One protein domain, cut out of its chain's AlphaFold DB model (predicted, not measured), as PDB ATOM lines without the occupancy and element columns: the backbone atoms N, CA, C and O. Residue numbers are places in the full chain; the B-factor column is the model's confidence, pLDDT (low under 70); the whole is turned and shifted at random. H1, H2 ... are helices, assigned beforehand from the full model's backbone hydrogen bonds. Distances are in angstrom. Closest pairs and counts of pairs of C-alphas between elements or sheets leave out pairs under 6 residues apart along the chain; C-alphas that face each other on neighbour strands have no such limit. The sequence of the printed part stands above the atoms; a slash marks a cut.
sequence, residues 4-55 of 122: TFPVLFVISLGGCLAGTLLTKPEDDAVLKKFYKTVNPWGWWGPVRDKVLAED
ATOM      1  N   THR A   4     115.190  91.862 120.706       88.50
ATOM      2  CA  THR A   4     113.961  92.172 121.455       88.50
ATOM      3  C   THR A   4     114.274  92.754 122.833       88.50
ATOM      4  O   THR A   4     113.469  93.498 123.386       88.50
ATOM      5  N   PHE A   5     115.451  92.436 123.384       90.75
ATOM      6  CA  PHE A   5     115.883  92.879 124.707       90.75
ATOM      7  C   PHE A   5     115.901  94.410 124.865       90.75
ATOM      8  O   PHE A   5     115.307  94.873 125.834       90.75
ATOM      9  N   PRO A   6     116.469  95.219 123.942       90.12
ATOM     10  CA  PRO A   6     116.460  96.676 124.089       90.12
ATOM     11  C   PRO A   6     115.045  97.259 124.159       90.12
ATOM     12  O   PRO A   6     114.777  98.137 124.971       90.12
ATOM     13  N   VAL A   7     114.123  96.732 123.348       91.56
ATOM     14  CA  VAL A   7     112.726  97.192 123.318       91.56
ATOM     15  C   VAL A   7     112.013  96.834 124.620       91.56
ATOM     16  O   VAL A   7     111.388  97.696 125.234       91.56
ATOM     17  N   LEU A   8     112.147  95.586 125.078       92.19
ATOM     18  CA  LEU A   8     111.579  95.152 126.356       92.19
ATOM     19  C   LEU A   8     112.174  95.931 127.530       92.19
ATOM     20  O   LEU A   8     111.432  96.350 128.409       92.19
ATOM     21  N   PHE A   9     113.483  96.186 127.521       91.88
ATOM     22  CA  PHE A   9     114.160  96.970 128.548       91.88
ATOM     23  C   PHE A   9     113.583  98.383 128.650       91.88
ATOM     24  O   PHE A   9     113.247  98.822 129.745       91.88
ATOM     25  N   VAL A  10     113.402  99.073 127.519       94.88
ATOM     26  CA  VAL A  10     112.831 100.428 127.507       94.88
ATOM     27  C   VAL A  10     111.378 100.425 127.980       94.88
ATOM     28  O   VAL A  10     111.007 101.277 128.782       94.88
ATOM     29  N   ILE A  11     110.563  99.459 127.542       94.75
ATOM     30  CA  ILE A  11     109.159  99.357 127.969       94.75
ATOM     31  C   ILE A  11     109.064  99.050 129.470       94.75
ATOM     32  O   ILE A  11     108.302  99.703 130.177       94.75
ATOM     33  N   SER A  12     109.848  98.098 129.979       92.44
ATOM     34  CA  SER A  12     109.870  97.749 131.403       92.44
ATOM     35  C   SER A  12     110.398  98.890 132.270       92.44
ATOM     36  O   SER A  12     109.818  99.173 133.316       92.44
ATOM     37  N   LEU A  13     111.459  99.574 131.831       93.31
ATOM     38  CA  LEU A  13     111.997 100.738 132.528       93.31
ATOM     39  C   LEU A  13     110.973 101.877 132.547       93.31
ATOM     40  O   LEU A  13     110.706 102.437 133.606       93.31
ATOM     41  N   GLY A  14     110.357 102.170 131.401       95.50
ATOM     42  CA  GLY A  14     109.309 103.178 131.283       95.50
ATOM     43  C   GLY A  14     108.104 102.865 132.168       95.50
ATOM     44  O   GLY A  14     107.645 103.739 132.895       95.50
ATOM     45  N   GLY A  15     107.638 101.615 132.173       92.56
ATOM     46  CA  GLY A  15     106.537 101.167 133.024       92.56
ATOM     47  C   GLY A  15     106.854 101.260 134.519       92.56
ATOM     48  O   GLY A  15     106.014 101.716 135.289       92.56
ATOM     49  N   CYS A  16     108.071 100.891 134.931       91.56
ATOM     50  CA  CYS A  16     108.519 101.005 136.320       91.56
ATOM     51  C   CYS A  16     108.592 102.471 136.766       91.56
ATOM     52  O   CYS A  16     107.982 102.837 137.767       91.56
ATOM     53  N   LEU A  17     109.247 103.330 135.977       90.62
ATOM     54  CA  LEU A  17     109.350 104.760 136.273       90.62
ATOM     55  C   LEU A  17     107.975 105.432 136.305       90.62
ATOM     56  O   LEU A  17     107.693 106.199 137.221       90.62
ATOM     57  N   ALA A  18     107.104 105.121 135.342       90.50
ATOM     58  CA  ALA A  18     105.741 105.636 135.320       90.50
ATOM     59  C   ALA A  18     104.956 105.170 136.552       90.50
ATOM     60  O   ALA A  18     104.334 105.992 137.216       90.50
ATOM     61  N   GLY A  19     105.031 103.885 136.908       88.38
ATOM     62  CA  GLY A  19     104.390 103.348 138.108       88.38
ATOM     63  C   GLY A  19     104.851 104.051 139.384       88.38
ATOM     64  O   GLY A  19     104.013 104.489 140.170       88.38
ATOM     65  N   THR A  20     106.165 104.217 139.564       87.31
ATOM     66  CA  THR A  20     106.759 104.888 140.731       87.31
ATOM     67  C   THR A  20     106.417 106.377 140.808       87.31
ATOM     68  O   THR A  20     106.198 106.886 141.899       87.31
ATOM     69  N   LEU A  21     106.358 107.090 139.678       84.69
ATOM     70  CA  LEU A  21     106.082 108.534 139.668       84.69
ATOM     71  C   LEU A  21     104.585 108.874 139.711       84.69
ATOM     72  O   LEU A  21     104.222 109.958 140.159       84.69
ATOM     73  N   LEU A  22     103.716 107.976 139.236       87.50
ATOM     74  CA  LEU A  22     102.259 108.156 139.262       87.50
ATOM     75  C   LEU A  22     101.634 107.752 140.601       87.50
ATOM     76  O   LEU A  22     100.487 108.107 140.877       87.50
ATOM     77  N   THR A  23     102.360 107.003 141.431       85.12
ATOM     78  CA  THR A  23     101.920 106.676 142.789       85.12
ATOM     79  C   THR A  23     102.261 107.803 143.758       85.12
ATOM     80  O   THR A  23     103.207 108.567 143.566       85.12
ATOM     81  N   LYS A  24     101.436 107.951 144.802       81.69
ATOM     82  CA  LYS A  24     101.686 108.960 145.833       81.69
ATOM     83  C   LYS A  24     103.002 108.639 146.554       81.69
ATOM     84  O   LYS A  24     103.236 107.465 146.844       81.69
ATOM     85  N   PRO A  25     103.819 109.655 146.877       80.81
ATOM     86  CA  PRO A  25     104.974 109.471 147.741       80.81
ATOM     87  C   PRO A  25     104.565 108.861 149.085       80.81
ATOM     88  O   PRO A  25     103.477 109.142 149.592       80.81
ATOM     89  N   GLU A  26     105.456 108.053 149.653       82.81
ATOM     90  CA  GLU A  26     105.308 107.508 151.003       82.81
ATOM     91  C   GLU A  26     105.235 108.611 152.067       82.81
ATOM     92  O   GLU A  26     105.761 109.712 151.882       82.81
ATOM     93  N   ASP A  27     104.596 108.300 153.197       88.75
ATOM     94  CA  ASP A  27     104.438 109.240 154.308       88.75
ATOM     95  C   ASP A  27     105.804 109.658 154.882       88.75
ATOM     96  O   ASP A  27     106.684 108.828 155.143       88.75
ATOM     97  N   ASP A  28     105.969 110.957 155.136       86.69
ATOM     98  CA  ASP A  28     107.175 111.539 155.723       86.69
ATOM     99  C   ASP A  28     107.563 110.880 157.059       86.69
ATOM    100  O   ASP A  28     108.751 110.741 157.352       86.69
ATOM    101  N   ALA A  29     106.604 110.448 157.880       87.19
ATOM    102  CA  ALA A  29     106.879 109.753 159.134       87.19
ATOM    103  C   ALA A  29     107.568 108.399 158.903       87.19
ATOM    104  O   ALA A  29     108.531 108.059 159.600       87.19
ATOM    105  N   VAL A  30     107.118 107.649 157.893       89.00
ATOM    106  CA  VAL A  30     107.720 106.369 157.496       89.00
ATOM    107  C   VAL A  30     109.109 106.610 156.914       89.00
ATOM    108  O   VAL A  30     110.068 105.952 157.323       89.00
ATOM    109  N   LEU A  31     109.242 107.607 156.033       88.12
ATOM    110  CA  LEU A  31     110.508 107.966 155.397       88.12
ATOM    111  C   LEU A  31     111.577 108.378 156.417       88.12
ATOM    112  O   LEU A  31     112.715 107.909 156.360       88.12
ATOM    113  N   LYS A  32     111.210 109.224 157.387       87.56
ATOM    114  CA  LYS A  32     112.109 109.659 158.464       87.56
ATOM    115  C   LYS A  32     112.502 108.499 159.373       87.56
ATOM    116  O   LYS A  32     113.677 108.382 159.718       87.56
ATOM    117  N   LYS A  33     111.553 107.627 159.742       88.88
ATOM    118  CA  LYS A  33     111.841 106.429 160.547       88.88
ATOM    119  C   LYS A  33     112.832 105.519 159.825       88.88
ATOM    120  O   LYS A  33     113.835 105.130 160.415       88.88
ATOM    121  N   PHE A  34     112.599 105.249 158.542       88.81
ATOM    122  CA  PHE A  34     113.513 104.474 157.707       88.81
ATOM    123  C   PHE A  34     114.908 105.110 157.640       88.81
ATOM    124  O   PHE A  34     115.906 104.427 157.868       88.81
ATOM    125  N   TYR A  35     114.983 106.423 157.395       88.00
ATOM    126  CA  TYR A  35     116.253 107.142 157.311       88.00
ATOM    127  C   TYR A  35     117.034 107.102 158.632       88.00
ATOM    128  O   TYR A  35     118.237 106.860 158.613       88.00
ATOM    129  N   LYS A  36     116.359 107.259 159.781       85.75
ATOM    130  CA  LYS A  36     116.991 107.140 161.105       85.75
ATOM    131  C   LYS A  36     117.500 105.725 161.390       85.75
ATOM    132  O   LYS A  36     118.561 105.582 161.982       85.75
ATOM    133  N   THR A  37     116.764 104.692 160.974       84.88
ATOM    134  CA  THR A  37     117.137 103.292 161.228       84.88
ATOM    135  C   THR A  37     118.273 102.809 160.331       84.88
ATOM    136  O   THR A  37     119.198 102.170 160.816       84.88
ATOM    137  N   VAL A  38     118.209 103.085 159.026       85.25
ATOM    138  CA  VAL A  38     119.179 102.551 158.053       85.25
ATOM    139  C   VAL A  38     120.377 103.489 157.864       85.25
ATOM    140  O   VAL A  38     121.442 103.039 157.451       85.25
ATOM    141  N   ASN A  39     120.215 104.785 158.161       85.00
ATOM    142  CA  ASN A  39     121.193 105.852 157.915       85.00
ATOM    143  C   ASN A  39     121.885 105.718 156.541       85.00
ATOM    144  O   ASN A  39     123.114 105.578 156.458       85.00
ATOM    145  N   PRO A  40     121.098 105.684 155.446       84.06
ATOM    146  CA  PRO A  40     121.638 105.422 154.127       84.06
ATOM    147  C   PRO A  40     122.494 106.596 153.647       84.06
ATOM    148  O   PRO A  40     122.161 107.773 153.822       84.06
ATOM    149  N   TRP A  41     123.592 106.266 152.978       83.44
ATOM    150  CA  TRP A  41     124.421 107.231 152.268       83.44
ATOM    151  C   TRP A  41     123.833 107.557 150.879       83.44
ATOM    152  O   TRP A  41     123.041 106.796 150.327       83.44
ATOM    153  N   GLY A  42     124.215 108.700 150.294       80.88
ATOM    154  CA  GLY A  42     123.839 109.086 148.924       80.88
ATOM    155  C   GLY A  42     122.870 110.270 148.831       80.88
ATOM    156  O   GLY A  42     122.963 111.229 149.597       80.88
ATOM    157  N   TRP A  43     121.952 110.223 147.860       80.75
ATOM    158  CA  TRP A  43     121.078 111.341 147.466       80.75
ATOM    159  C   TRP A  43     119.792 111.483 148.305       80.75
ATOM    160  O   TRP A  43     118.713 111.716 147.775       80.75
ATOM    161  N   TRP A  44     119.904 111.401 149.632       85.31
ATOM    162  CA  TRP A  44     118.773 111.534 150.570       85.31
ATOM    163  C   TRP A  44     118.557 112.959 151.113       85.31
ATOM    164  O   TRP A  44     117.900 113.132 152.137       85.31
ATOM    165  N   GLY A  45     119.106 113.984 150.448       82.00
ATOM    166  CA  GLY A  45     119.144 115.378 150.925       82.00
ATOM    167  C   GLY A  45     117.838 115.884 151.562       82.00
ATOM    168  O   GLY A  45     117.863 116.222 152.743       82.00
ATOM    169  N   PRO A  46     116.689 115.840 150.860       85.06
ATOM    170  CA  PRO A  46     115.426 116.351 151.398       85.06
ATOM    171  C   PRO A  46     114.958 115.641 152.675       85.06
ATOM    172  O   PRO A  46     114.413 116.270 153.575       85.06
ATOM    173  N   VAL A  47     115.167 114.326 152.769       85.75
ATOM    174  CA  VAL A  47     114.733 113.509 153.917       85.75
ATOM    175  C   VAL A  47     115.675 113.707 155.096       85.75
ATOM    176  O   VAL A  47     115.229 113.852 156.231       85.75
ATOM    177  N   ARG A  48     116.979 113.775 154.819       85.19
ATOM    178  CA  ARG A  48     118.013 114.067 155.810       85.19
ATOM    179  C   ARG A  48     117.767 115.415 156.477       85.19
ATOM    180  O   ARG A  48     117.845 115.501 157.696       85.19
ATOM    181  N   ASP A  49     117.464 116.447 155.694       87.00
ATOM    182  CA  ASP A  49     117.261 117.796 156.220       87.00
ATOM    183  C   ASP A  49     115.988 117.861 157.091       87.00
ATOM    184  O   ASP A  49     116.010 118.476 158.156       87.00
ATOM    185  N   LYS A  50     114.922 117.124 156.724       87.56
ATOM    186  CA  LYS A  50     113.737 116.925 157.586       87.56
ATOM    187  C   LYS A  50     114.082 116.214 158.901       87.56
ATOM    188  O   LYS A  50     113.584 116.599 159.953       87.56
ATOM    189  N   VAL A  51     114.932 115.185 158.858       87.44
ATOM    190  CA  VAL A  51     115.372 114.457 160.060       87.44
ATOM    191  C   VAL A  51     116.232 115.334 160.970       87.44
ATOM    192  O   VAL A  51     116.011 115.331 162.176       87.44
ATOM    193  N   LEU A  52     117.165 116.105 160.409       86.12
ATOM    194  CA  LEU A  52     118.039 117.019 161.155       86.12
ATOM    195  C   LEU A  52     117.274 118.187 161.789       86.12
ATOM    196  O   LEU A  52     117.654 118.647 162.861       86.12
ATOM    197  N   ALA A  53     116.200 118.656 161.146       87.69
ATOM    198  CA  ALA A  53     115.323 119.674 161.721       87.69
ATOM    199  C   ALA A  53     114.603 119.175 162.988       87.69
ATOM    200  O   ALA A  53     114.373 119.955 163.908       87.69
ATOM    201  N   GLU A  54     114.262 117.884 163.046       86.00
ATOM    202  CA  GLU A  54     113.615 117.264 164.212       86.00
ATOM    203  C   GLU A  54     114.614 116.765 165.258       86.00
ATOM    204  O   GLU A  54     114.305 116.733 166.447       86.00
ATOM    205  N   ASP A  55     115.801 116.350 164.822       84.75
ATOM    206  CA  ASP A  55     116.838 115.771 165.668       84.75
ATOM    207  C   ASP A  55     118.229 116.265 165.237       84.75
ATOM    208  O   ASP A  55     118.916 115.605 164.448       84.75
TER     209      ASP A  55
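This is residues 4 to 55 of the 122 residues of an uncharacterized protein of Verrucomicrobia bacterium ADurb.Bin122 (UniProt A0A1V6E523). One long helix, H1, sticks out as a free arm, and at the far end of its link H2 and H3 cross to make a small head. The arm, residues 4 to 27, makes much of the length. The 52 printed residues hold three named helices, in the order H1, H2, H3, and no named strand: all helix. The whole is extended, with a radius of gyration of the C-alphas of 15.6 A, and spans 50 by 22 by 15 A.

Find C-alpha 5 at (115.883, 92.879, 124.707); from there H1, residues 5 to 22, runs 25.1 A to C-alpha 22 at (102.259, 108.156, 139.262). H2 is residues 28 to 38, 15.2 A long. H3, residues 45 to 54, runs 14.5 A to C-alpha 54 at (113.615, 117.264, 164.212).

H1 is apart from H2 and from H3. Look at Lys 32 and Val 51: their C-alphas, 6.0 A apart, are the closest where H2 and H3 touch. These two are about perpendicular, at 86 degrees. In H1, H2 and H3 every O i to N i+4 pair is within hydrogen-bond range.

The C-alphas of Thr 4 and Asp 55, the two farthest apart, are 50.2 A apart. The printed part has no cut. The link from H1 to H2 is tight, that from H2 to H3 short. No printed residue has a pLDDT under 70.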